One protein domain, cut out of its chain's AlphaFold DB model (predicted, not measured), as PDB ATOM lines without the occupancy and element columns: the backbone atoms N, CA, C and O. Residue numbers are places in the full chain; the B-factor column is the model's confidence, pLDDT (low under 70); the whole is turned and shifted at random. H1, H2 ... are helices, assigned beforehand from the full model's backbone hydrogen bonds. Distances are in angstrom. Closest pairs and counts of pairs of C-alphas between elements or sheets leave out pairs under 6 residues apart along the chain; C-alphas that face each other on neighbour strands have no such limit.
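AT A GLANCE: This is residues 2 to 24 and 46 to 224 of the 1079 residues of an uncharacterized protein of Phlebia centrifuga (UniProt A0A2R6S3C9). One long helix, H8, runs through the middle, and H7 folds back along it as a helical hairpin. Toward one end of H8, H1 and H6 pack on it; H2 and H4 cross nearly at right angles and pack on H7, with short H3 beside both; H5 and H10, side by side and running opposite ways, cover another side of H8, with short H9 and H11 near its two ends of that cover. The printed part has 202 residues with eleven named helices, H1 to H11 in order, and no named strand: the class is all helix. It is compact, with a radius of gyration of the C-alphas of 18.3 A and spans of 58 by 43 by 28 A.

IN THESE COORDINATES: Find C-alpha 2 at (25.848, 124.065, 140.556); from there H1 runs to residue 14, 18.7 A. Past the cut, H2 covers residues 46 to 67, 31.7 A. Next come H3, residues 76 to 82, H4, residues 84 to 94, and H5, residues 99 to 107. H6 holds residues 111 to 124, 19.8 A, and H7 residues 131 to 144, 20.2 A. Look for C-alpha 150 at (0.226, 112.000, 123.063), where H8 begins; it ends at residue 179, 43.6 A away. H9, residues 187 to 192, H10, residues 195 to 204, and H11, residues 211 to 215, follow; H11 ends at C-alpha 215, (18.263, 118.055, 120.348).

HOW THE PARTS SIT: Start at the hub, H8, which touches six helices. H7 and H8 form a hairpin at a shallow tilt of 21 degrees, opposite ways, closest at the C-alphas of Ile 135 and Ala 160, 4.7 A. H6 touches H8 at a steep tilt of 65 degrees, closest at C-alphas 114 and 175, 5.2 A. H1 touches H8 the same way at a shallow 8 degrees, closest at C-alphas 6 and 174, 6.4 A. H9 only just touches H8, with 3 pairs of C-alphas within 8 A, closest at 187 and 176, 6.9 A. H5 touches H10 opposite ways at a shallow 7 degrees, closest at C-alphas 104 and 197, 6.9 A, and touches H11, closest at C-alphas 100 and 214, 6.1 A. Beyond H7, H4 touches it, closest at C-alphas 94 and 136, 6.1 A. H2 is about perpendicular to H4, 84 degrees, and they touch, closest at C-alphas 56 and 91, 6.7 A. H3 touches H2, closest at C-alphas 76 and 65, 5.6 A. H1 and H2 are apart. Every O i to N i+4 pair is within hydrogen-bond range in H1 to H10; in H11 0 of 1 is, beside 1 of 2 O i to N i+3 pairs.

THE WHOLE: The two C-alphas farthest apart, Ser 73 and Asn 184, are 59.0 A apart. Residues 25 to 45 are not printed; C-alphas 24 and 46 stand 14.8 A apart across the cut. Of the links printed whole, none is long. Mean pLDDT of the printed part is 80.4; 25 residues are under 70, among them 69 to 77.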
ATOM      1  N   VAL A   2      24.817 123.786 141.587       89.56
ATOM      2  CA  VAL A   2      25.848 124.065 140.556       89.56
ATOM      3  C   VAL A   2      26.217 125.555 140.431       89.56
ATOM      4  O   VAL A   2      27.387 125.902 140.540       89.56
ATOM      5  N   ALA A   3      25.232 126.452 140.295       90.62
ATOM      6  CA  ALA A   3      25.483 127.899 140.224       90.62
ATOM      7  C   ALA A   3      26.205 128.460 141.469       90.62
ATOM      8  O   ALA A   3      27.119 129.268 141.337       90.62
ATOM      9  N   ALA A   4      25.851 127.995 142.670       90.44
ATOM     10  CA  ALA A   4      26.515 128.409 143.907       90.44
ATOM     11  C   ALA A   4      27.964 127.897 143.971       90.44
ATOM     12  O   ALA A   4      28.853 128.635 144.385       90.44
ATOM     13  N   CYS A   5      28.220 126.670 143.506       91.44
ATOM     14  CA  CYS A   5      29.570 126.116 143.411       91.44
ATOM     15  C   CYS A   5      30.453 126.912 142.439       91.44
ATOM     16  O   CYS A   5      31.613 127.157 142.756       91.44
ATOM     17  N   LEU A   6      29.910 127.361 141.300       91.69
ATOM     18  CA  LEU A   6      30.630 128.205 140.335       91.69
ATOM     19  C   LEU A   6      31.057 129.544 140.953       91.69
ATOM     20  O   LEU A   6      32.224 129.917 140.857       91.69
ATOM     21  N   VAL A   7      30.140 130.230 141.645       91.00
ATOM     22  CA  VAL A   7      30.445 131.497 142.335       91.00
ATOM     23  C   VAL A   7      31.453 131.272 143.460       91.00
ATOM     24  O   VAL A   7      32.448 131.987 143.552       91.00
ATOM     25  N   ARG A   8      31.242 130.247 144.297       90.12
ATOM     26  CA  ARG A   8      32.145 129.948 145.414       90.12
ATOM     27  C   ARG A   8      33.552 129.606 144.931       90.12
ATOM     28  O   ARG A   8      34.518 130.060 145.529       90.12
ATOM     29  N   ARG A   9      33.673 128.843 143.843       91.12
ATOM     30  CA  ARG A   9      34.951 128.539 143.188       91.12
ATOM     31  C   ARG A   9      35.685 129.821 142.792       91.12
ATOM     32  O   ARG A   9      36.855 129.960 143.124       91.12
ATOM     33  N   LYS A  10      35.002 130.755 142.123       88.81
ATOM     34  CA  LYS A  10      35.592 132.032 141.696       88.81
ATOM     35  C   LYS A  10      36.070 132.866 142.889       88.81
ATOM     36  O   LYS A  10      37.222 133.276 142.909       88.81
ATOM     37  N   GLN A  11      35.251 132.979 143.935       87.94
ATOM     38  CA  GLN A  11      35.635 133.653 145.183       87.94
ATOM     39  C   GLN A  11      36.892 133.054 145.832       87.94
ATOM     40  O   GLN A  11      37.714 133.792 146.360       87.94
ATOM     41  N   LEU A  12      37.039 131.724 145.819       89.25
ATOM     42  CA  LEU A  12      38.230 131.057 146.354       89.25
ATOM     43  C   LEU A  12      39.473 131.382 145.513       89.25
ATOM     44  O   LEU A  12      40.511 131.720 146.077       89.25
ATOM     45  N   ILE A  13      39.350 131.354 144.184       87.69
ATOM     46  CA  ILE A  13      40.439 131.718 143.264       87.69
ATOM     47  C   ILE A  13      40.871 133.173 143.475       87.69
ATOM     48  O   ILE A  13      42.066 133.446 143.573       87.69
ATOM     49  N   ASP A  14      39.918 134.095 143.616       86.25
ATOM     50  CA  ASP A  14      40.206 135.514 143.849       86.25
ATOM     51  C   ASP A  14      40.848 135.756 145.235       86.25
ATOM     52  O   ASP A  14      41.592 136.715 145.424       86.25
ATOM     53  N   GLN A  15      40.635 134.845 146.195       88.50
ATOM     54  CA  GLN A  15      41.329 134.803 147.492       88.50
ATOM     55  C   GLN A  15      42.710 134.119 147.431       88.50
ATOM     56  O   GLN A  15      43.353 133.942 148.466       88.50
ATOM     57  N   GLY A  16      43.177 133.721 146.244       85.00
ATOM     58  CA  GLY A  16      44.456 133.033 146.043       85.00
ATOM     59  C   GLY A  16      44.443 131.543 146.402       85.00
ATOM     60  O   GLY A  16      45.504 130.926 146.490       85.00
ATOM     61  N   ILE A  17      43.264 130.954 146.624       86.69
ATOM     62  CA  ILE A  17      43.093 129.523 146.896       86.69
ATOM     63  C   ILE A  17      43.013 128.771 145.561       86.69
ATOM     64  O   ILE A  17      42.424 129.247 144.593       86.69
ATOM     65  N   GLU A  18      43.621 127.584 145.495       83.62
ATOM     66  CA  GLU A  18      43.610 126.755 144.283       83.62
ATOM     67  C   GLU A  18      42.184 126.366 143.857       83.62
ATOM     68  O   GLU A  18      41.297 126.172 144.690       83.62
ATOM     69  N   ASP A  19      41.974 126.222 142.546       83.44
ATOM     70  CA  ASP A  19      40.674 125.859 141.979       83.44
ATOM     71  C   ASP A  19      40.223 124.461 142.462       83.44
ATOM     72  O   ASP A  19      40.845 123.460 142.089       83.44
ATOM     73  N   PRO A  20      39.116 124.356 143.226       82.19
ATOM     74  CA  PRO A  20      38.623 123.086 143.754       82.19
ATOM     75  C   PRO A  20      38.171 122.082 142.681       82.19
ATOM     76  O   PRO A  20      37.966 120.915 143.002       82.19
ATOM     77  N   PHE A  21      38.010 122.505 141.422       81.69
ATOM     78  CA  PHE A  21      37.585 121.650 140.311       81.69
ATOM     79  C   PHE A  21      38.706 121.385 139.282       81.69
ATOM     80  O   PHE A  21      38.431 120.826 138.213       81.69
ATOM     81  N   ILE A  22      39.967 121.752 139.565       72.31
ATOM     82  CA  ILE A  22      41.133 121.363 138.745       72.31
ATOM     83  C   ILE A  22      41.543 119.913 139.034       72.31
ATOM     84  O   ILE A  22      41.838 119.536 140.165       72.31
ATOM     85  N   THR A  23      41.657 119.108 137.979       56.09
ATOM     86  CA  THR A  23      42.354 117.820 138.005       56.09
ATOM     87  C   THR A  23      43.859 118.064 137.893       56.09
ATOM     88  O   THR A  23      44.344 118.499 136.850       56.09
ATOM     89  N   ARG A  24      44.624 117.789 138.957       53.16
ATOM     90  CA  ARG A  24      46.087 117.678 138.854       53.16
ATOM     91  C   ARG A  24      46.461 116.303 138.288       53.16
ATOM     92  O   ARG A  24      45.958 115.307 138.808       53.16
ATOM     93  N   GLN A  46      45.045 111.634 126.775       70.88
ATOM     94  CA  GLN A  46      44.486 110.529 125.988       70.88
ATOM     95  C   GLN A  46      43.858 109.438 126.865       70.88
ATOM     96  O   GLN A  46      42.753 108.981 126.570       70.88
ATOM     97  N   ALA A  47      44.513 109.052 127.963       71.88
ATOM     98  CA  ALA A  47      43.979 108.067 128.900       71.88
ATOM     99  C   ALA A  47      42.694 108.561 129.587       71.88
ATOM    100  O   ALA A  47      41.727 107.807 129.697       71.88
ATOM    101  N   SER A  48      42.645 109.837 129.987       69.94
ATOM    102  CA  SER A  48      41.447 110.465 130.555       69.94
ATOM    103  C   SER A  48      40.301 110.495 129.545       69.94
ATOM    104  O   SER A  48      39.185 110.100 129.874       69.94
ATOM    105  N   LEU A  49      40.574 110.897 128.298       67.62
ATOM    106  CA  LEU A  49      39.579 110.901 127.224       67.62
ATOM    107  C   LEU A  49      39.022 109.496 126.968       67.62
ATOM    108  O   LEU A  49      37.817 109.334 126.785       67.62
ATOM    109  N   GLN A  50      39.876 108.472 126.992       73.56
ATOM    110  CA  GLN A  50      39.461 107.082 126.813       73.56
ATOM    111  C   GLN A  50      38.637 106.563 128.002       73.56
ATOM    112  O   GLN A  50      37.655 105.841 127.808       73.56
ATOM    113  N   GLN A  51      38.989 106.953 129.227       75.94
ATOM    114  CA  GLN A  51      38.226 106.619 130.428       75.94
ATOM    115  C   GLN A  51      36.827 107.255 130.404       75.94
ATOM    116  O   GLN A  51      35.839 106.567 130.675       75.94
ATOM    117  N   ASP A  52      36.728 108.528 130.016       69.19
ATOM    118  CA  ASP A  52      35.454 109.232 129.851       69.19
ATOM    119  C   ASP A  52      34.591 108.578 128.764       69.19
ATOM    120  O   ASP A  52      33.382 108.395 128.939       69.19
ATOM    121  N   LEU A  53      35.219 108.141 127.667       70.31
ATOM    122  CA  LEU A  53      34.551 107.432 126.578       70.31
ATOM    123  C   LEU A  53      33.939 106.113 127.063       70.31
ATOM    124  O   LEU A  53      32.753 105.866 126.843       70.31
ATOM    125  N   ASN A  54      34.715 105.306 127.787       76.88
ATOM    126  CA  ASN A  54      34.257 104.032 128.339       76.88
ATOM    127  C   ASN A  54      33.136 104.227 129.370       76.88
ATOM    128  O   ASN A  54      32.129 103.517 129.334       76.88
ATOM    129  N   ARG A  55      33.266 105.227 130.254       78.75
ATOM    130  CA  ARG A  55      32.233 105.568 131.243       78.75
ATOM    131  C   ARG A  55      30.936 106.014 130.566       78.75
ATOM    132  O   ARG A  55      29.863 105.563 130.965       78.75
ATOM    133  N   SER A  56      31.029 106.847 129.525       76.12
ATOM    134  CA  SER A  56      29.864 107.305 128.759       76.12
ATOM    135  C   SER A  56      29.134 106.147 128.076       76.12
ATOM    136  O   SER A  56      27.912 106.067 128.157       76.12
ATOM    137  N   LEU A  57      29.868 105.195 127.490       79.81
ATOM    138  CA  LEU A  57      29.292 104.029 126.824       79.81
ATOM    139  C   LEU A  57      28.541 103.140 127.821       79.81
ATOM    140  O   LEU A  57      27.385 102.795 127.583       79.81
ATOM    141  N   LEU A  58      29.156 102.815 128.964       81.50
ATOM    142  CA  LEU A  58      28.508 102.020 130.013       81.50
ATOM    143  C   LEU A  58      27.221 102.684 130.517       81.50
ATOM    144  O   LEU A  58      26.204 102.014 130.708       81.50
ATOM    145  N   ARG A  59      27.250 104.009 130.693       81.50
ATOM    146  CA  ARG A  59      26.097 104.776 131.165       81.50
ATOM    147  C   ARG A  59      24.971 104.824 130.131       81.50
ATOM    148  O   ARG A  59      23.828 104.553 130.486       81.50
ATOM    149  N   ILE A  60      25.291 105.070 128.859       82.81
ATOM    150  CA  ILE A  60      24.326 105.042 127.744       82.81
ATOM    151  C   ILE A  60      23.668 103.666 127.636       82.81
ATOM    152  O   ILE A  60      22.443 103.584 127.568       82.81
ATOM    153  N   THR A  61      24.458 102.590 127.677       80.06
ATOM    154  CA  THR A  61      23.950 101.213 127.630       80.06
ATOM    155  C   THR A  61      23.012 100.927 128.799       80.06
ATOM    156  O   THR A  61      21.928 100.387 128.590       80.06
ATOM    157  N   SER A  62      23.381 101.343 130.015       81.62
ATOM    158  CA  SER A  62      22.537 101.194 131.205       81.62
ATOM    159  C   SER A  62      21.201 101.934 131.058       81.62
ATOM    160  O   SER A  62      20.146 101.340 131.285       81.62
ATOM    161  N   ILE A  63      21.228 103.193 130.606       80.62
ATOM    162  CA  ILE A  63      20.024 104.009 130.394       80.62
ATOM    163  C   ILE A  63      19.131 103.395 129.305       80.62
ATOM    164  O   ILE A  63      17.922 103.273 129.499       80.62
ATOM    165  N   LEU A  64      19.697 102.967 128.173       78.44
ATOM    166  CA  LEU A  64      18.931 102.321 127.102       78.44
ATOM    167  C   LEU A  64      18.294 101.014 127.577       78.44
ATOM    168  O   LEU A  64      17.107 100.797 127.353       78.44
ATOM    169  N   GLN A  65      19.046 100.169 128.282       77.62
ATOM    170  CA  GLN A  65      18.560  98.877 128.765       77.62
ATOM    171  C   GLN A  65      17.443  99.010 129.811       77.62
ATOM    172  O   GLN A  65      16.543  98.174 129.853       77.62
ATOM    173  N   GLN A  66      17.462 100.070 130.623       77.69
ATOM    174  CA  GLN A  66      16.379 100.378 131.563       77.69
ATOM    175  C   GLN A  66      15.095 100.847 130.862       77.69
ATOM    176  O   GLN A  66      14.006 100.557 131.345       77.69
ATOM    177  N   ASN A  67      15.202 101.554 129.731       73.88
ATOM    178  CA  ASN A  67      14.046 102.152 129.051       73.88
ATOM    179  C   ASN A  67      13.504 101.309 127.875       73.88
ATOM    180  O   ASN A  67      12.378 101.536 127.448       73.88
ATOM    181  N   LEU A  68      14.256 100.326 127.366       71.00
ATOM    182  CA  LEU A  68      13.847  99.428 126.267       71.00
ATOM    183  C   LEU A  68      13.046  98.188 126.726       71.00
ATOM    184  O   LEU A  68      12.777  97.286 125.930       71.00
ATOM    185  N   GLN A  69      12.659  98.096 128.001       54.91
ATOM    186  CA  GLN A  69      11.986  96.910 128.534       54.91
ATOM    187  C   GLN A  69      10.551  96.779 127.994       54.91
ATOM    188  O   GLN A  69       9.649  97.481 128.441       54.91
ATOM    189  N   SER A  70      10.326  95.853 127.046       51.22
ATOM    190  CA  SER A  70       9.365  94.739 127.239       51.22
ATOM    191  C   SER A  70       8.938  93.940 125.993       51.22
ATOM    192  O   SER A  70       8.211  92.970 126.198       51.22
ATOM    193  N   LYS A  71       9.340  94.223 124.736       49.56
ATOM    194  CA  LYS A  71       8.835  93.392 123.604       49.56
ATOM    195  C   LYS A  71       9.774  92.936 122.485       49.56
ATOM    196  O   LYS A  71       9.323  92.095 121.723       49.56
ATOM    197  N   ASN A  72      11.045  93.342 122.402       47.97
ATOM    198  CA  ASN A  72      11.945  92.792 121.373       47.97
ATOM    199  C   ASN A  72      13.318  92.415 121.927       47.97
ATOM    200  O   ASN A  72      13.999  93.208 122.571       47.97
ATOM    201  N   SER A  73      13.698  91.171 121.668       47.69
ATOM    202  CA  SER A  73      14.929  90.497 122.067       47.69
ATOM    203  C   SER A  73      16.141  90.967 121.253       47.69
ATOM    204  O   SER A  73      16.734  90.184 120.522       47.69
ATOM    205  N   GLN A  74      16.503  92.243 121.365       57.75
ATOM    206  CA  GLN A  74      17.843  92.720 121.015       57.75
ATOM    207  C   GLN A  74      18.427  93.416 122.236       57.75
ATOM    208  O   GLN A  74      17.792  94.288 122.835       57.75
ATOM    209  N   SER A  75      19.629  93.009 122.648       66.00
ATOM    210  CA  SER A  75      20.313  93.709 123.737       66.00
ATOM    211  C   SER A  75      20.640  95.136 123.278       66.00
ATOM    212  O   SER A  75      20.991  95.350 122.120       66.00
ATOM    213  N   ALA A  76      20.554  96.133 124.167       66.50
ATOM    214  CA  ALA A  76      20.916  97.516 123.830       66.50
ATOM    215  C   ALA A  76      22.332  97.613 123.217       66.50
ATOM    216  O   ALA A  76      22.589  98.459 122.368       66.50
ATOM    217  N   ILE A  77      23.226  96.698 123.604       68.94
ATOM    218  CA  ILE A  77      24.586  96.561 123.073       68.94
ATOM    219  C   ILE A  77      24.571  96.115 121.606       68.94
ATOM    220  O   ILE A  77      25.276  96.690 120.785       68.94
ATOM    221  N   GLU A  78      23.751  95.128 121.255       71.25
ATOM    222  CA  GLU A  78      23.616  94.624 119.884       71.25
ATOM    223  C   GLU A  78      23.063  95.696 118.930       71.25
ATOM    224  O   GLU A  78      23.568  95.868 117.821       71.25
ATOM    225  N   LEU A  79      22.096  96.498 119.386       72.62
ATOM    226  CA  LEU A  79      21.567  97.628 118.613       72.62
ATOM    227  C   LEU A  79      22.637  98.708 118.383       72.62
ATOM    228  O   LEU A  79      22.790  99.217 117.275       72.62
ATOM    229  N   LEU A  80      23.419  99.041 119.413       73.00
ATOM    230  CA  LEU A  80      24.489 100.037 119.305       73.00
ATOM    231  C   LEU A  80      25.664  99.564 118.434       73.00
ATOM    232  O   LEU A  80      26.276 100.382 117.752       73.00
ATOM    233  N   LEU A  81      25.972  98.263 118.433       74.94
ATOM    234  CA  LEU A  81      27.006  97.677 117.573       74.94
ATOM    235  C   LEU A  81      26.569  97.592 116.106       74.94
ATOM    236  O   LEU A  81      27.398  97.743 115.213       74.94
ATOM    237  N   THR A  82      25.277  97.374 115.850       75.44
ATOM    238  CA  THR A  82      24.723  97.329 114.486       75.44
ATOM    239  C   THR A  82      24.513  98.718 113.877       75.44
ATOM    240  O   THR A  82      24.406  98.829 112.657       75.44
ATOM    241  N   GLN A  83      24.491  99.784 114.690       77.38
ATOM    242  CA  GLN A  83      24.308 101.170 114.238       77.38
ATOM    243  C   GLN A  83      25.383 102.119 114.812       77.38
ATOM    244  O   GLN A  83      25.115 102.854 115.771       77.38
ATOM    245  N   PRO A  84      26.586 102.176 114.200       77.12
ATOM    246  CA  PRO A  84      27.702 103.003 114.676       77.12
ATOM    247  C   PRO A  84      27.374 104.504 114.742       77.12
ATOM    248  O   PRO A  84      27.738 105.185 115.702       77.12
ATOM    249  N   GLU A  85      26.627 105.015 113.760       73.88
ATOM    250  CA  GLU A  85      26.214 106.425 113.698       73.88
ATOM    251  C   GLU A  85      25.250 106.817 114.824       73.88
ATOM    252  O   GLU A  85      25.355 107.898 115.419       73.88
ATOM    253  N   LEU A  86      24.335 105.909 115.179       77.69
ATOM    254  CA  LEU A  86      23.430 106.114 116.305       77.69
ATOM    255  C   LEU A  86      24.215 106.130 117.621       77.69
ATOM    256  O   LEU A  86      23.992 107.010 118.450       77.69
ATOM    257  N   LEU A  87      25.175 105.216 117.799       81.62
ATOM    258  CA  LEU A  87      26.053 105.197 118.971       81.62
ATOM    259  C   LEU A  87      26.848 106.506 119.104       81.62
ATOM    260  O   LEU A  87      26.884 107.097 120.186       81.62
ATOM    261  N   ASN A  88      27.435 106.997 118.010       78.94
ATOM    262  CA  ASN A  88      28.149 108.274 117.992       78.94
ATOM    263  C   ASN A  88      27.235 109.448 118.372       78.94
ATOM    264  O   ASN A  88      27.617 110.287 119.194       78.94
ATOM    265  N   SER A  89      26.015 109.479 117.834       82.25
ATOM    266  CA  SER A  89      25.013 110.509 118.131       82.25
ATOM    267  C   SER A  89      24.574 110.484 119.598       82.25
ATOM    268  O   SER A  89      24.551 111.523 120.263       82.25
ATOM    269  N   LEU A  90      24.286 109.297 120.140       83.88
ATOM    270  CA  LEU A  90      23.909 109.117 121.543       83.88
ATOM    271  C   LEU A  90      25.054 109.507 122.484       83.88
ATOM    272  O   LEU A  90      24.814 110.170 123.493       83.88
ATOM    273  N   ARG A  91      26.301 109.182 122.126       83.81
ATOM    274  CA  ARG A  91      27.494 109.588 122.881       83.81
ATOM    275  C   ARG A  91      27.654 111.103 122.925       83.81
ATOM    276  O   ARG A  91      27.802 111.668 124.008       83.81
ATOM    277  N   LYS A  92      27.571 111.775 121.772       83.12
ATOM    278  CA  LYS A  92      27.635 113.245 121.687       83.12
ATOM    279  C   LYS A  92      26.540 113.894 122.543       83.12
ATOM    280  O   LYS A  92      26.833 114.805 123.315       83.12
ATOM    281  N   ALA A  93      25.309 113.387 122.472       85.88
ATOM    282  CA  ALA A  93      24.202 113.891 123.282       85.88
ATOM    283  C   ALA A  93      24.429 113.691 124.790       85.88
ATOM    284  O   ALA A  93      24.267 114.638 125.555       85.88
ATOM    285  N   HIS A  94      24.879 112.508 125.222       85.81
ATOM    286  CA  HIS A  94      25.200 112.232 126.627       85.81
ATOM    287  C   HIS A  94      26.298 113.164 127.173       85.81
ATOM    288  O   HIS A  94      26.251 113.590 128.325       85.81
ATOM    289  N   MET A  95      27.272 113.544 126.340       85.19
ATOM    290  CA  MET A  95      28.319 114.514 126.699       85.19
ATOM    291  C   MET A  95      27.843 115.983 126.694       85.19
ATOM    292  O   MET A  95      28.636 116.902 126.938       85.19
ATOM    293  N   GLY A  96      26.557 116.231 126.426       86.75
ATOM    294  CA  GLY A  96      25.967 117.569 126.361       86.75
ATOM    295  C   GLY A  96      26.274 118.327 125.065       86.75
ATOM    296  O   GLY A  96      26.089 119.543 125.009       86.75
ATOM    297  N   SER A  97      26.756 117.649 124.020       86.25
ATOM    298  CA  SER A  97      27.079 118.261 122.723       86.25
ATOM    299  C   SER A  97      25.829 118.394 121.853       86.25
ATOM    300  O   SER A  97      25.693 117.739 120.823       86.25
ATOM    301  N   TYR A  98      24.899 119.243 122.288       87.44
ATOM    302  CA  TYR A  98      23.702 119.588 121.522       87.44
ATOM    303  C   TYR A  98      23.969 120.777 120.596       87.44
ATOM    304  O   TYR A  98      24.687 121.703 120.973       87.44
ATOM    305  N   GLY A  99      23.344 120.816 119.416       78.94
ATOM    306  CA  GLY A  99      23.576 121.876 118.421       78.94
ATOM    307  C   GLY A  99      23.397 123.304 118.962       78.94
ATOM    308  O   GLY A  99      24.191 124.190 118.648       78.94
ATOM    309  N   VAL A 100      22.408 123.520 119.837       82.75
ATOM    310  CA  VAL A 100      22.186 124.811 120.518       82.75
ATOM    311  C   VAL A 100      23.284 125.155 121.532       82.75
ATOM    312  O   VAL A 100      23.660 126.316 121.656       82.75
ATOM    313  N   ILE A 101      23.850 124.154 122.213       89.38
ATOM    314  CA  ILE A 101      24.974 124.342 123.136       89.38
ATOM    315  C   ILE A 101      26.228 124.689 122.343       89.38
ATOM    316  O   ILE A 101      26.905 125.646 122.690       89.38
ATOM    317  N   LEU A 102      26.506 123.989 121.240       84.56
ATOM    318  CA  LEU A 102      27.641 124.298 120.362       84.56
ATOM    319  C   LEU A 102      27.546 125.722 119.785       84.56
ATOM    320  O   LEU A 102      28.547 126.433 119.722       84.56
ATOM    321  N   SER A 103      26.335 126.165 119.434       81.44
ATOM    322  CA  SER A 103      26.071 127.555 119.045       81.44
ATOM    323  C   SER A 103      26.410 128.552 120.155       81.44
ATOM    324  O   SER A 103      27.086 129.550 119.896       81.44
ATOM    325  N   LEU A 104      25.995 128.263 121.395       88.19
ATOM    326  CA  LEU A 104      26.347 129.064 122.565       88.19
ATOM    327  C   LEU A 104      27.868 129.136 122.736       88.19
ATOM    328  O   LEU A 104      28.397 130.234 122.861       88.19
ATOM    329  N   LEU A 105      28.585 128.005 122.673       87.56
ATOM    330  CA  LEU A 105      30.048 127.988 122.833       87.56
ATOM    331  C   LEU A 105      30.749 128.908 121.830       87.56
ATOM    332  O   LEU A 105      31.694 129.597 122.205       87.56
ATOM    333  N   GLY A 106      30.263 128.945 120.585       79.12
ATOM    334  CA  GLY A 106      30.778 129.841 119.550       79.12
ATOM    335  C   GLY A 106      30.607 131.323 119.894       79.12
ATOM    336  O   GLY A 106      31.474 132.122 119.550       79.12
ATOM    337  N   CYS A 107      29.544 131.679 120.621       82.88
ATOM    338  CA  CYS A 107      29.257 133.052 121.041       82.88
ATOM    339  C   CYS A 107      30.025 133.475 122.309       82.88
ATOM    340  O   CYS A 107      30.171 134.668 122.557       82.88
ATOM    341  N   LEU A 108      30.496 132.542 123.143       85.06
ATOM    342  CA  LEU A 108      31.181 132.853 124.408       85.06
ATOM    343  C   LEU A 108      32.701 132.996 124.212       85.06
ATOM    344  O   LEU A 108      33.320 132.186 123.518       85.06
ATOM    345  N   GLU A 109      33.342 133.969 124.869       76.00
ATOM    346  CA  GLU A 109      34.792 134.213 124.745       76.00
ATOM    347  C   GLU A 109      35.635 133.019 125.219       76.00
ATOM    348  O   GLU A 109      36.590 132.626 124.553       76.00
ATOM    349  N   GLN A 110      35.224 132.344 126.294       81.94
ATOM    350  CA  GLN A 110      35.855 131.105 126.764       81.94
ATOM    351  C   GLN A 110      34.868 129.931 126.817       81.94
ATOM    352  O   GLN A 110      34.915 129.106 127.729       81.94
ATOM    353  N   GLY A 111      33.983 129.823 125.817       84.56
ATOM    354  CA  GLY A 111      32.876 128.858 125.804       84.56
ATOM    355  C   GLY A 111      33.277 127.417 126.123       84.56
ATOM    356  O   GLY A 111      32.681 126.791 126.997       84.56
ATOM    357  N   VAL A 112      34.327 126.890 125.485       85.81
ATOM    358  CA  VAL A 112      34.784 125.505 125.713       85.81
ATOM    359  C   VAL A 112      35.271 125.293 127.151       85.81
ATOM    360  O   VAL A 112      34.951 124.273 127.766       85.81
ATOM    361  N   LYS A 113      36.009 126.254 127.718       86.94
ATOM    362  CA  LYS A 113      36.475 126.189 129.112       86.94
ATOM    363  C   LYS A 113      35.302 126.296 130.087       86.94
ATOM    364  O   LYS A 113      35.212 125.478 130.997       86.94
ATOM    365  N   ALA A 114      34.373 127.222 129.841       90.50
ATOM    366  CA  ALA A 114      33.156 127.390 130.629       90.50
ATOM    367  C   ALA A 114      32.287 126.122 130.614       90.50
ATOM    368  O   ALA A 114      31.831 125.685 131.667       90.50
ATOM    369  N   LYS A 115      32.133 125.463 129.455       92.12
ATOM    370  CA  LYS A 115      31.457 124.160 129.359       92.12
ATOM    371  C   LYS A 115      32.191 123.083 130.149       92.12
ATOM    372  O   LYS A 115      31.559 122.402 130.945       92.12
ATOM    373  N   LYS A 116      33.511 122.931 129.974       89.56
ATOM    374  CA  LYS A 116      34.306 121.938 130.726       89.56
ATOM    375  C   LYS A 116      34.211 122.150 132.241       89.56
ATOM    376  O   LYS A 116      34.262 121.181 132.993       89.56
ATOM    377  N   LEU A 117      34.126 123.401 132.692       90.50
ATOM    378  CA  LEU A 117      33.916 123.742 134.095       90.50
ATOM    379  C   LEU A 117      32.494 123.383 134.543       90.50
ATOM    380  O   LEU A 117      32.331 122.663 135.522       90.50
ATOM    381  N   ALA A 118      31.477 123.834 133.807       92.06
ATOM    382  CA  ALA A 118      30.078 123.522 134.080       92.06
ATOM    383  C   ALA A 118      29.837 122.007 134.163       92.06
ATOM    384  O   ALA A 118      29.233 121.547 135.125       92.06
ATOM    385  N   ASP A 119      30.365 121.240 133.207       91.81
ATOM    386  CA  ASP A 119      30.267 119.780 133.166       91.81
ATOM    387  C   ASP A 119      30.872 119.141 134.423       91.81
ATOM    388  O   ASP A 119      30.216 118.325 135.061       91.81
ATOM    389  N   ARG A 120      32.070 119.572 134.846       88.69
ATOM    390  CA  ARG A 120      32.719 119.073 136.072       88.69
ATOM    391  C   ARG A 120      31.914 119.371 137.333       88.69
ATOM    392  O   ARG A 120      31.795 118.513 138.207       88.69
ATOM    393  N   VAL A 121      31.360 120.577 137.445       90.19
ATOM    394  CA  VAL A 121      30.545 120.959 138.606       90.19
ATOM    395  C   VAL A 121      29.211 120.206 138.604       90.19
ATOM    396  O   VAL A 121      28.755 119.790 139.666       90.19
ATOM    397  N   ILE A 122      28.603 119.992 137.430       91.00
ATOM    398  CA  ILE A 122      27.398 119.164 137.273       91.00
ATOM    399  C   ILE A 122      27.684 117.726 137.708       91.00
ATOM    400  O   ILE A 122      26.918 117.185 138.497       91.00
ATOM    401  N   ASP A 123      28.798 117.147 137.262       87.94
ATOM    402  CA  ASP A 123      29.195 115.785 137.632       87.94
ATOM    403  C   ASP A 123      29.529 115.669 139.125       87.94
ATOM    404  O   ASP A 123      29.248 114.654 139.742       87.94
ATOM    405  N   SER A 124      30.051 116.727 139.749       85.38
ATOM    406  CA  SER A 124      30.274 116.761 141.206       85.38
ATOM    407  C   SER A 124      28.973 116.885 142.015       85.38
ATOM    408  O   SER A 124      28.969 116.651 143.223       85.38
ATOM    409  N   CYS A 125      27.877 117.286 141.364       85.94
ATOM    410  CA  CYS A 125      26.542 117.452 141.943       85.94
ATOM    411  C   CYS A 125      25.570 116.340 141.494       85.94
ATOM    412  O   CYS A 125      24.352 116.534 141.552       85.94
ATOM    413  N   ASP A 126      26.079 115.207 141.000       85.25
ATOM    414  CA  ASP A 126      25.295 114.154 140.345       85.25
ATOM    415  C   ASP A 126      24.526 113.225 141.306       85.25
ATOM    416  O   ASP A 126      23.824 112.327 140.845       85.25
ATOM    417  N   GLN A 127      24.589 113.459 142.624       79.69
ATOM    418  CA  GLN A 127      24.068 112.529 143.639       79.69
ATOM    419  C   GLN A 127      22.550 112.299 143.555       79.69
ATOM    420  O   GLN A 127      22.065 111.260 143.997       79.69
ATOM    421  N   VAL A 128      21.796 113.271 143.028       77.25
ATOM    422  CA  VAL A 128      20.326 113.200 142.906       77.25
ATOM    423  C   VAL A 128      19.888 113.211 141.445       77.25
ATOM    424  O   VAL A 128      19.120 112.356 141.021       77.25
ATOM    425  N   THR A 129      20.371 114.182 140.669       82.19
ATOM    426  CA  THR A 129      20.032 114.346 139.247       82.19
ATOM    427  C   THR A 129      21.216 114.962 138.518       82.19
ATOM    428  O   THR A 129      21.755 115.970 138.976       82.19
ATOM    429  N   ASN A 130      21.586 114.403 137.367       89.00
ATOM    430  CA  ASN A 130      22.567 115.000 136.469       89.00
ATOM    431  C   ASN A 130      21.831 115.666 135.302       89.00
ATOM    432  O   ASN A 130      21.093 115.011 134.568       89.00
ATOM    433  N   LEU A 131      22.045 116.971 135.109       89.00
ATOM    434  CA  LEU A 131      21.329 117.745 134.089       89.00
ATOM    435  C   LEU A 131      21.533 117.196 132.668       89.00
ATOM    436  O   LEU A 131      20.601 117.248 131.872       89.00
ATOM    437  N   ARG A 132      22.723 116.673 132.334       91.19
ATOM    438  CA  ARG A 132      22.997 116.118 130.997       91.19
ATOM    439  C   ARG A 132      22.281 114.785 130.792       91.19
ATOM    440  O   ARG A 132      21.676 114.573 129.741       91.19
ATOM    441  N   GLU A 133      22.283 113.931 131.814       88.50
ATOM    442  CA  GLU A 133      21.539 112.667 131.791       88.50
ATOM    443  C   GLU A 133      20.025 112.903 131.720       88.50
ATOM    444  O   GLU A 133      19.347 112.217 130.963       88.50
ATOM    445  N   ASP A 134      19.497 113.913 132.421       90.19
ATOM    446  CA  ASP A 134      18.075 114.269 132.379       90.19
ATOM    447  C   ASP A 134      17.622 114.654 130.967       90.19
ATOM    448  O   ASP A 134      16.567 114.198 130.517       90.19
ATOM    449  N   ILE A 135      18.404 115.471 130.248       90.75
ATOM    450  CA  ILE A 135      18.089 115.850 128.861       90.75
ATOM    451  C   ILE A 135      18.005 114.596 127.992       90.75
ATOM    452  O   ILE A 135      17.025 114.392 127.268       90.75
ATOM    453  N   PHE A 136      19.031 113.750 128.089       87.94
ATOM    454  CA  PHE A 136      19.143 112.516 127.325       87.94
ATOM    455  C   PHE A 136      17.990 111.545 127.630       87.94
ATOM    456  O   PHE A 136      17.328 111.065 126.709       87.94
ATOM    457  N   LEU A 137      17.688 111.316 128.910       88.06
ATOM    458  CA  LEU A 137      16.656 110.392 129.380       88.06
ATOM    459  C   LEU A 137      15.255 110.813 128.927       88.06
ATOM    460  O   LEU A 137      14.511 109.995 128.390       88.06
ATOM    461  N   HIS A 138      14.876 112.078 129.122       89.81
ATOM    462  CA  HIS A 138      13.542 112.553 128.746       89.81
ATOM    463  C   HIS A 138      13.349 112.548 127.223       89.81
ATOM    464  O   HIS A 138      12.278 112.179 126.739       89.81
ATOM    465  N   ARG A 139      14.398 112.874 126.451       88.69
ATOM    466  CA  ARG A 139      14.361 112.781 124.984       88.69
ATOM    467  C   ARG A 139      14.249 111.332 124.508       88.69
ATOM    468  O   ARG A 139      13.545 111.088 123.530       88.69
ATOM    469  N   LEU A 140      14.908 110.390 125.182       85.62
ATOM    470  CA  LEU A 140      14.789 108.962 124.891       85.62
ATOM    471  C   LEU A 140      13.372 108.451 125.192       85.62
ATOM    472  O   LEU A 140      12.773 107.815 124.331       85.62
ATOM    473  N   LYS A 141      12.806 108.796 126.357       84.56
ATOM    474  CA  LYS A 141      11.428 108.438 126.733       84.56
ATOM    475  C   LYS A 141      10.406 108.945 125.719       84.56
ATOM    476  O   LYS A 141       9.606 108.152 125.245       84.56
ATOM    477  N   TYR A 142      10.523 110.202 125.278       84.69
ATOM    478  CA  TYR A 142       9.687 110.747 124.197       84.69
ATOM    479  C   TYR A 142       9.668 109.858 122.940       84.69
ATOM    480  O   TYR A 142       8.623 109.699 122.319       84.69
ATOM    481  N   SER A 143      10.816 109.293 122.541       81.31
ATOM    482  CA  SER A 143      10.905 108.438 121.345       81.31
ATOM    483  C   SER A 143      10.329 107.040 121.544       81.31
ATOM    484  O   SER A 143       9.961 106.397 120.564       81.31
ATOM    485  N   LEU A 144      10.332 106.543 122.783       76.69
ATOM    486  CA  LEU A 144       9.925 105.181 123.124       76.69
ATOM    487  C   LEU A 144       8.445 105.096 123.540       76.69
ATOM    488  O   LEU A 144       7.858 104.020 123.442       76.69
ATOM    489  N   THR A 145       7.821 106.204 123.956       75.19
ATOM    490  CA  THR A 145       6.378 106.273 124.246       75.19
ATOM    491  C   THR A 145       5.549 106.075 122.967       75.19
ATOM    492  O   THR A 145       5.791 106.710 121.938       75.19
ATOM    493  N   THR A 146       4.560 105.175 123.014       62.06
ATOM    494  CA  THR A 146       3.713 104.814 121.863       62.06
ATOM    495  C   THR A 146       2.724 105.924 121.492       62.06
ATOM    496  O   THR A 146       2.384 106.794 122.287       62.06
ATOM    497  N   THR A 147       2.212 105.889 120.257       57.09
ATOM    498  CA  THR A 147       1.327 106.921 119.679       57.09
ATOM    499  C   THR A 147      -0.044 107.074 120.354       57.09
ATOM    500  O   THR A 147      -0.812 107.919 119.915       57.09
ATOM    501  N   MET A 148      -0.388 106.258 121.358       51.31
ATOM    502  CA  MET A 148      -1.703 106.307 122.018       51.31
ATOM    503  C   MET A 148      -1.739 107.216 123.258       51.31
ATOM    504  O   MET A 148      -2.830 107.498 123.740       51.31
ATOM    505  N   ASP A 149      -0.587 107.717 123.730       68.31
ATOM    506  CA  ASP A 149      -0.493 108.683 124.836       68.31
ATOM    507  C   ASP A 149       0.281 109.946 124.415       68.31
ATOM    508  O   ASP A 149       1.453 110.166 124.735       68.31
ATOM    509  N   GLU A 150      -0.373 110.776 123.602       73.12
ATOM    510  CA  GLU A 150       0.226 112.000 123.063       73.12
ATOM    511  C   GLU A 150       0.495 113.057 124.149       73.12
ATOM    512  O   GLU A 150       1.478 113.796 124.060       73.12
ATOM    513  N   ALA A 151      -0.320 113.085 125.209       77.69
ATOM    514  CA  ALA A 151      -0.167 114.016 126.323       77.69
ATOM    515  C   ALA A 151       1.069 113.689 127.178       77.69
ATOM    516  O   ALA A 151       1.841 114.591 127.522       77.69
ATOM    517  N   GLU A 152       1.300 112.411 127.492       79.56
ATOM    518  CA  GLU A 152       2.497 111.987 128.220       79.56
ATOM    519  C   GLU A 152       3.765 112.182 127.376       79.56
ATOM    520  O   GLU A 152       4.787 112.669 127.876       79.56
ATOM    521  N   ARG A 153       3.686 111.898 126.070       80.44
ATOM    522  CA  ARG A 153       4.790 112.130 125.132       80.44
ATOM    523  C   ARG A 153       5.212 113.605 125.114       80.44
ATOM    524  O   ARG A 153       6.392 113.900 125.301       80.44
ATOM    525  N   GLU A 154       4.275 114.539 124.953       82.31
ATOM    526  CA  GLU A 154       4.586 115.978 124.988       82.31
ATOM    527  C   GLU A 154       5.149 116.426 126.349       82.31
ATOM    528  O   GLU A 154       6.078 117.236 126.395       82.31
ATOM    529  N   ASN A 155       4.688 115.847 127.462       86.38
ATOM    530  CA  ASN A 155       5.237 116.129 128.793       86.38
ATOM    531  C   ASN A 155       6.726 115.741 128.901       86.38
ATOM    532  O   ASN A 155       7.533 116.492 129.460       86.38
ATOM    533  N   PHE A 156       7.133 114.598 128.336       86.94
ATOM    534  CA  PHE A 156       8.552 114.225 128.278       86.94
ATOM    535  C   PHE A 156       9.374 115.201 127.431       86.94
ATOM    536  O   PHE A 156      10.476 115.576 127.842       86.94
ATOM    537  N   LEU A 157       8.838 115.666 126.297       86.50
ATOM    538  CA  LEU A 157       9.511 116.669 125.470       86.50
ATOM    539  C   LEU A 157       9.700 117.988 126.226       86.50
ATOM    540  O   LEU A 157      10.797 118.546 126.230       86.50
ATOM    541  N   ASP A 158       8.665 118.459 126.922       87.38
ATOM    542  CA  ASP A 158       8.715 119.674 127.736       87.38
ATOM    543  C   ASP A 158       9.757 119.578 128.856       87.38
ATOM    544  O   ASP A 158      10.503 120.532 129.102       87.38
ATOM    545  N   LYS A 159       9.849 118.423 129.524       89.94
ATOM    546  CA  LYS A 159      10.884 118.170 130.538       89.94
ATOM    547  C   LYS A 159      12.288 118.167 129.926       89.94
ATOM    548  O   LYS A 159      13.183 118.786 130.500       89.94
ATOM    549  N   ALA A 160      12.469 117.552 128.755       89.69
ATOM    550  CA  ALA A 160      13.747 117.548 128.042       89.69
ATOM    551  C   ALA A 160      14.186 118.970 127.648       89.69
ATOM    552  O   ALA A 160      15.341 119.341 127.865       89.69
ATOM    553  N   VAL A 161      13.263 119.795 127.134       89.69
ATOM    554  CA  VAL A 161      13.543 121.193 126.763       89.69
ATOM    555  C   VAL A 161      13.915 122.017 127.997       89.69
ATOM    556  O   VAL A 161      14.914 122.730 127.970       89.69
ATOM    557  N   LYS A 162      13.180 121.874 129.110       90.50
ATOM    558  CA  LYS A 162      13.491 122.568 130.374       90.50
ATOM    559  C   LYS A 162      14.850 122.160 130.947       90.50
ATOM    560  O   LYS A 162      15.556 123.001 131.498       90.50
ATOM    561  N   ALA A 163      15.227 120.884 130.848       91.50
ATOM    562  CA  ALA A 163      16.543 120.416 131.279       91.50
ATOM    563  C   ALA A 163      17.663 120.997 130.396       91.50
ATOM    564  O   ALA A 163      18.675 121.471 130.916       91.50
ATOM    565  N   LEU A 164      17.445 121.050 129.076       92.00
ATOM    566  CA  LEU A 164      18.395 121.620 128.118       92.00
ATOM    567  C   LEU A 164      18.572 123.123 128.333       92.00
ATOM    568  O   LEU A 164      19.693 123.624 128.314       92.00
ATOM    569  N   GLU A 165      17.478 123.826 128.614       92.81
ATOM    570  CA  GLU A 165      17.491 125.239 128.976       92.81
ATOM    571  C   GLU A 165      18.299 125.482 130.261       92.81
ATOM    572  O   GLU A 165      19.160 126.358 130.284       92.81
ATOM    573  N   LYS A 166      18.108 124.674 131.315       93.12
ATOM    574  CA  LYS A 166      18.926 124.774 132.539       93.12
ATOM    575  C   LYS A 166      20.413 124.581 132.244       93.12
ATOM    576  O   LYS A 166      21.227 125.360 132.728       93.12
ATOM    577  N   TYR A 167      20.769 123.573 131.447       94.31
ATOM    578  CA  TYR A 167      22.161 123.320 131.072       94.31
ATOM    579  C   TYR A 167      22.767 124.487 130.279       94.31
ATOM    580  O   TYR A 167      23.862 124.947 130.600       94.31
ATOM    581  N   PHE A 168      22.012 125.039 129.324       93.75
ATOM    582  CA  PHE A 168      22.376 126.249 128.585       93.75
ATOM    583  C   PHE A 168      22.668 127.426 129.530       93.75
ATOM    584  O   PHE A 168      23.726 128.052 129.433       93.75
ATOM    585  N   PHE A 169      21.773 127.698 130.487       94.00
ATOM    586  CA  PHE A 169      21.957 128.777 131.462       94.00
ATOM    587  C   PHE A 169      23.164 128.556 132.369       94.00
ATOM    588  O   PHE A 169      23.857 129.519 132.670       94.00
ATOM    589  N   ILE A 170      23.445 127.321 132.787       94.50
ATOM    590  CA  ILE A 170      24.612 127.023 133.624       94.50
ATOM    591  C   ILE A 170      25.920 127.304 132.877       94.50
ATOM    592  O   ILE A 170      26.830 127.874 133.473       94.50
ATOM    593  N   ILE A 171      26.021 126.963 131.589       94.25
ATOM    594  CA  ILE A 171      27.217 127.272 130.784       94.25
ATOM    595  C   ILE A 171      27.372 128.786 130.603       94.25
ATOM    596  O   ILE A 171      28.463 129.319 130.805       94.25
ATOM    597  N   ALA A 172      26.287 129.486 130.256       93.19
ATOM    598  CA  ALA A 172      26.304 130.940 130.115       93.19
ATOM    599  C   ALA A 172      26.678 131.631 131.438       93.19
ATOM    600  O   ALA A 172      27.491 132.551 131.451       93.19
ATOM    601  N   PHE A 173      26.139 131.146 132.557       93.69
ATOM    602  CA  PHE A 173      26.445 131.647 133.892       93.69
ATOM    603  C   PHE A 173      27.892 131.355 134.303       93.69
ATOM    604  O   PHE A 173      28.539 132.221 134.879       93.69
ATOM    605  N   ALA A 174      28.430 130.177 133.971       92.62
ATOM    606  CA  ALA A 174      29.833 129.851 134.214       92.62
ATOM    607  C   ALA A 174      30.774 130.816 133.478       92.62
ATOM    608  O   ALA A 174      31.753 131.261 134.066       92.62
ATOM    609  N   ASN A 175      30.465 131.184 132.228       91.56
ATOM    610  CA  ASN A 175      31.246 132.192 131.507       91.56
ATOM    611  C   ASN A 175      31.082 133.592 132.116       91.56
ATOM    612  O   ASN A 175      32.085 134.256 132.325       91.56
ATOM    613  N   TYR A 176      29.865 134.004 132.483       91.75
ATOM    614  CA  TYR A 176      29.643 135.278 133.178       91.75
ATOM    615  C   TYR A 176      30.457 135.392 134.480       91.75
ATOM    616  O   TYR A 176      31.065 136.427 134.728       91.75
ATOM    617  N   VAL A 177      30.499 134.332 135.295       90.31
ATOM    618  CA  VAL A 177      31.272 134.304 136.549       90.31
ATOM    619  C   VAL A 177      32.782 134.406 136.300       90.31
ATOM    620  O   VAL A 177      33.489 134.969 137.129       90.31
ATOM    621  N   GLU A 178      33.283 133.873 135.186       86.56
ATOM    622  CA  GLU A 178      34.703 133.978 134.819       86.56
ATOM    623  C   GLU A 178      35.069 135.358 134.267       86.56
ATOM    624  O   GLU A 178      36.130 135.886 134.593       86.56
ATOM    625  N   ASP A 179      34.186 135.948 133.460       82.38
ATOM    626  CA  ASP A 179      34.438 137.224 132.784       82.38
ATOM    627  C   ASP A 179      34.251 138.431 133.727       82.38
ATOM    628  O   ASP A 179      34.743 139.524 133.448       82.38
ATOM    629  N   THR A 180      33.550 138.251 134.851       81.44
ATOM    630  CA  THR A 180      33.207 139.333 135.783       81.44
ATOM    631  C   THR A 180      34.196 139.422 136.948       81.44
ATOM    632  O   THR A 180      34.447 138.434 137.637       81.44
ATOM    633  N   THR A 181      34.728 140.620 137.216       71.88
ATOM    634  CA  THR A 181      35.728 140.858 138.276       71.88
ATOM    635  C   THR A 181      35.141 141.327 139.609       71.88
ATOM    636  O   THR A 181      35.695 141.018 140.657       71.88
ATOM    637  N   ASP A 182      34.034 142.071 139.593       73.75
ATOM    638  CA  ASP A 182      33.484 142.790 140.757       73.75
ATOM    639  C   ASP A 182      31.965 142.598 140.951       73.75
ATOM    640  O   ASP A 182      31.386 143.120 141.898       73.75
ATOM    641  N   PHE A 183      31.316 141.815 140.081       80.75
ATOM    642  CA  PHE A 183      29.871 141.525 140.075       80.75
ATOM    643  C   PHE A 183      28.962 142.769 140.049       80.75
ATOM    644  O   PHE A 183      27.778 142.669 140.370       80.75
ATOM    645  N   ASN A 184      29.485 143.920 139.608       79.69
ATOM    646  CA  ASN A 184      28.735 145.176 139.526       79.69
ATOM    647  C   ASN A 184      27.590 145.114 138.499       79.69
ATOM    648  O   ASN A 184      26.497 145.623 138.744       79.69
ATOM    649  N   GLN A 185      27.815 144.461 137.357       83.25
ATOM    650  CA  GLN A 185      26.759 144.151 136.394       83.25
ATOM    651  C   GLN A 185      26.124 142.808 136.758       83.25
ATOM    652  O   GLN A 185      26.807 141.795 136.725       83.25
ATOM    653  N   GLY A 186      24.818 142.765 137.040       88.25
ATOM    654  CA  GLY A 186      24.124 141.505 137.322       88.25
ATOM    655  C   GLY A 186      23.986 140.596 136.091       88.25
ATOM    656  O   GLY A 186      23.849 141.072 134.963       88.25
ATOM    657  N   PHE A 187      23.909 139.272 136.297       89.25
ATOM    658  CA  PHE A 187      23.777 138.281 135.210       89.25
ATOM    659  C   PHE A 187      22.598 138.560 134.266       89.25
ATOM    660  O   PHE A 187      22.700 138.346 133.061       89.25
ATOM    661  N   SER A 188      21.471 139.053 134.796       85.69
ATOM    662  CA  SER A 188      20.322 139.408 133.956       85.69
ATOM    663  C   SER A 188      20.640 140.553 133.001       85.69
ATOM    664  O   SER A 188      20.129 140.544 131.883       85.69
ATOM    665  N   ASP A 189      21.409 141.546 133.435       83.81
ATOM    666  CA  ASP A 189      21.733 142.701 132.604       83.81
ATOM    667  C   ASP A 189      22.835 142.333 131.616       83.81
ATOM    668  O   ASP A 189      22.697 142.624 130.431       83.81
ATOM    669  N   TRP A 190      23.821 141.540 132.051       87.06
ATOM    670  CA  TRP A 190      24.777 140.897 131.152       87.06
ATOM    671  C   TRP A 190      24.060 140.128 130.033       87.06
ATOM    672  O   TRP A 190      24.318 140.367 128.858       87.06
ATOM    673  N   LEU A 191      23.070 139.292 130.361       85.81
ATOM    674  CA  LEU A 191      22.321 138.520 129.366       85.81
ATOM    675  C   LEU A 191      21.494 139.407 128.416       85.81
ATOM    676  O   LEU A 191      21.426 139.118 127.224       85.81
ATOM    677  N   LYS A 192      20.881 140.491 128.915       77.50
ATOM    678  CA  LYS A 192      20.107 141.434 128.083       77.50
ATOM    679  C   LYS A 192      20.980 142.181 127.076       77.50
ATOM    680  O   LYS A 192      20.521 142.428 125.970       77.50
ATOM    681  N   THR A 193      22.235 142.488 127.419       79.12
ATOM    682  CA  THR A 193      23.198 143.083 126.468       79.12
ATOM    683  C   THR A 193      23.687 142.105 125.390       79.12
ATOM    684  O   THR A 193      24.440 142.482 124.488       79.12
ATOM    685  N   ARG A 194      23.297 140.828 125.488       79.69
ATOM    686  CA  ARG A 194      23.693 139.741 124.588       79.69
ATOM    687  C   ARG A 194      22.476 139.180 123.869       79.69
ATOM    688  O   ARG A 194      22.033 138.051 124.100       79.69
ATOM    689  N   THR A 195      21.942 140.002 122.978       77.44
ATOM    690  CA  THR A 195      20.830 139.709 122.065       77.44
ATOM    691  C   THR A 195      21.022 138.396 121.308       77.44
ATOM    692  O   THR A 195      20.055 137.646 121.161       77.44
ATOM    693  N   GLU A 196      22.255 138.042 120.925       79.94
ATOM    694  CA  GLU A 196      22.557 136.767 120.265       79.94
ATOM    695  C   GLU A 196      22.228 135.545 121.148       79.94
ATOM    696  O   GLU A 196      21.615 134.578 120.688       79.94
ATOM    697  N   ILE A 197      22.535 135.613 122.448       86.50
ATOM    698  CA  ILE A 197      22.227 134.552 123.421       86.50
ATOM    699  C   ILE A 197      20.729 134.552 123.736       86.50
ATOM    700  O   ILE A 197      20.100 133.492 123.807       86.50
ATOM    701  N   TRP A 198      20.125 135.734 123.882       82.00
ATOM    702  CA  TRP A 198      18.689 135.858 124.123       82.00
ATOM    703  C   TRP A 198      17.854 135.258 122.984       82.00
ATOM    704  O   TRP A 198      16.881 134.542 123.233       82.00
ATOM    705  N   ASN A 199      18.264 135.468 121.732       77.62
ATOM    706  CA  ASN A 199      17.619 134.873 120.565       77.62
ATOM    707  C   ASN A 199      17.711 133.336 120.567       77.62
ATOM    708  O   ASN A 199      16.729 132.670 120.223       77.62
ATOM    709  N   GLN A 200      18.830 132.760 121.023       81.62
ATOM    710  CA  GLN A 200      18.964 131.310 121.218       81.62
ATOM    711  C   GLN A 200      18.030 130.788 122.325       81.62
ATOM    712  O   GLN A 200      17.386 129.754 122.143       81.62
ATOM    713  N   ILE A 201      17.859 131.529 123.426       83.31
ATOM    714  CA  ILE A 201      16.893 131.191 124.490       83.31
ATOM    715  C   ILE A 201      15.457 131.246 123.958       83.31
ATOM    716  O   ILE A 201      14.659 130.341 124.203       83.31
ATOM    717  N   MET A 202      15.110 132.280 123.189       79.19
ATOM    718  CA  MET A 202      13.795 132.366 122.553       79.19
ATOM    719  C   MET A 202      13.569 131.206 121.582       79.19
ATOM    720  O   MET A 202      12.464 130.677 121.518       79.19
ATOM    721  N   PHE A 203      14.602 130.778 120.850       75.50
ATOM    722  CA  PHE A 203      14.537 129.599 119.989       75.50
ATOM    723  C   PHE A 203      14.294 128.307 120.783       75.50
ATOM    724  O   PHE A 203      13.437 127.525 120.377       75.50
ATOM    725  N   LEU A 204      14.957 128.124 121.931       79.00
ATOM    726  CA  LEU A 204      14.713 127.001 122.851       79.00
ATOM    727  C   LEU A 204      13.268 126.965 123.372       79.00
ATOM    728  O   LEU A 204      12.687 125.892 123.506       79.00
ATOM    729  N   ARG A 205      12.678 128.136 123.637       79.81
ATOM    730  CA  ARG A 205      11.325 128.280 124.200       79.81
ATOM    731  C   ARG A 205      10.195 128.213 123.171       79.81
ATOM    732  O   ARG A 205       9.027 128.285 123.556       79.81
ATOM    733  N   LYS A 206      10.492 128.104 121.871       71.88
ATOM    734  CA  LYS A 206       9.448 128.048 120.837       71.88
ATOM    735  C   LYS A 206       8.582 126.799 120.990       71.88
ATOM    736  O   LYS A 206       9.064 125.673 120.927       71.88
ATOM    737  N   THR A 207       7.278 127.023 121.102       54.00
ATOM    738  CA  THR A 207       6.252 125.975 121.219       54.00
ATOM    739  C   THR A 207       5.789 125.434 119.861       54.00
ATOM    740  O   THR A 207       5.174 124.378 119.805       54.00
ATOM    741  N   TYR A 208       6.100 126.130 118.759       44.62
ATOM    742  CA  TYR A 208       5.637 125.802 117.404       44.62
ATOM    743  C   TYR A 208       6.816 125.570 116.443       44.62
ATOM    744  O   TYR A 208       7.816 126.290 116.492       44.62
ATOM    745  N   GLY A 209       6.681 124.603 115.528       53.78
ATOM    746  CA  GLY A 209       7.716 124.208 114.560       53.78
ATOM    747  C   GLY A 209       8.468 122.935 114.966       53.78
ATOM    748  O   GLY A 209       8.007 122.189 115.825       53.78
ATOM    749  N   SER A 210       9.625 122.663 114.348       59.16
ATOM    750  CA  SER A 210      10.427 121.464 114.658       59.16
ATOM    751  C   SER A 210      11.140 121.594 116.013       59.16
ATOM    752  O   SER A 210      12.332 121.902 116.082       59.16
ATOM    753  N   ARG A 211      10.398 121.359 117.107       71.12
ATOM    754  CA  ARG A 211      10.902 121.343 118.496       71.12
ATOM    755  C   ARG A 211      12.016 120.313 118.700       71.12
ATOM    756  O   ARG A 211      12.838 120.472 119.588       71.12
ATOM    757  N   LEU A 212      12.076 119.279 117.859       77.00
ATOM    758  CA  LEU A 212      13.078 118.213 117.938       77.00
ATOM    759  C   LEU A 212      14.469 118.650 117.462       77.00
ATOM    760  O   LEU A 212      15.467 118.073 117.894       77.00
ATOM    761  N   ASN A 213      14.562 119.692 116.628       74.38
ATOM    762  CA  ASN A 213      15.840 120.149 116.073       74.38
ATOM    763  C   ASN A 213      16.801 120.701 117.138       74.38
ATOM    764  O   ASN A 213      18.010 120.697 116.920       74.38
ATOM    765  N   VAL A 214      16.300 121.151 118.298       77.25
ATOM    766  CA  VAL A 214      17.162 121.629 119.399       77.25
ATOM    767  C   VAL A 214      18.011 120.506 120.006       77.25
ATOM    768  O   VAL A 214      19.048 120.784 120.605       77.25
ATOM    769  N   PHE A 215      17.603 119.245 119.811       82.81
ATOM    770  CA  PHE A 215      18.263 118.055 120.348       82.81
ATOM    771  C   PHE A 215      19.231 117.386 119.366       82.81
ATOM    772  O   PHE A 215      19.705 116.292 119.664       82.81
ATOM    773  N   GLN A 216      19.546 117.994 118.214       76.81
ATOM    774  CA  GLN A 216      20.594 117.473 117.324       76.81
ATOM    775  C   GLN A 216      21.890 117.240 118.137       76.81
ATOM    776  O   GLN A 216      22.281 118.153 118.871       76.81
ATOM    777  N   PRO A 217      22.528 116.053 118.063       73.44
ATOM    778  CA  PRO A 217      22.379 115.016 117.026       73.44
ATOM    779  C   PRO A 217      21.234 114.003 117.216       73.44
ATOM    780  O   PRO A 217      20.872 113.324 116.265       73.44
ATOM    781  N   ILE A 218      20.587 113.932 118.381       79.62
ATOM    782  CA  ILE A 218      19.505 112.966 118.673       79.62
ATOM    783  C   ILE A 218      18.102 113.508 118.337       79.62
ATOM    784  O   ILE A 218      17.111 113.222 119.018       79.62
ATOM    785  N   SER A 219      18.000 114.340 117.295       75.94
ATOM    786  CA  SER A 219      16.714 114.875 116.833       75.94
ATOM    787  C   SER A 219      15.829 113.779 116.239       75.94
ATOM    788  O   SER A 219      14.623 113.792 116.483       75.94
ATOM    789  N   ASP A 220      16.426 112.815 115.533       72.56
ATOM    790  CA  ASP A 220      15.767 111.612 115.023       72.56
ATOM    791  C   ASP A 220      16.275 110.383 115.785       72.56
ATOM    792  O   ASP A 220      17.470 110.111 115.839       72.56
ATOM    793  N   LEU A 221      15.348 109.662 116.409       76.94
ATOM    794  CA  LEU A 221      15.591 108.415 117.135       76.94
ATOM    795  C   LEU A 221      14.611 107.325 116.673       76.94
ATOM    796  O   LEU A 221      14.352 106.364 117.392       76.94
ATOM    797  N   SER A 222      14.049 107.472 115.469       67.62
ATOM    798  CA  SER A 222      13.080 106.537 114.892       67.62
ATOM    799  C   SER A 222      13.629 105.112 114.778       67.62
ATOM    800  O   SER A 222      12.876 104.152 114.931       67.62
ATOM    801  N   ALA A 223      14.946 104.957 114.602       65.50
ATOM    802  CA  ALA A 223      15.633 103.666 114.592       65.50
ATOM    803  C   ALA A 223      15.426 102.849 115.883       65.50
ATOM    804  O   ALA A 223      15.329 101.628 115.813       65.50
ATOM    805  N   LEU A 224      15.267 103.507 117.039       68.44
ATOM    806  CA  LEU A 224      15.002 102.847 118.325       68.44
ATOM    807  C   LEU A 224      13.546 102.362 118.463       68.44
ATOM    808  O   LEU A 224      13.268 101.470 119.257       68.44
TER     809      LEU A 224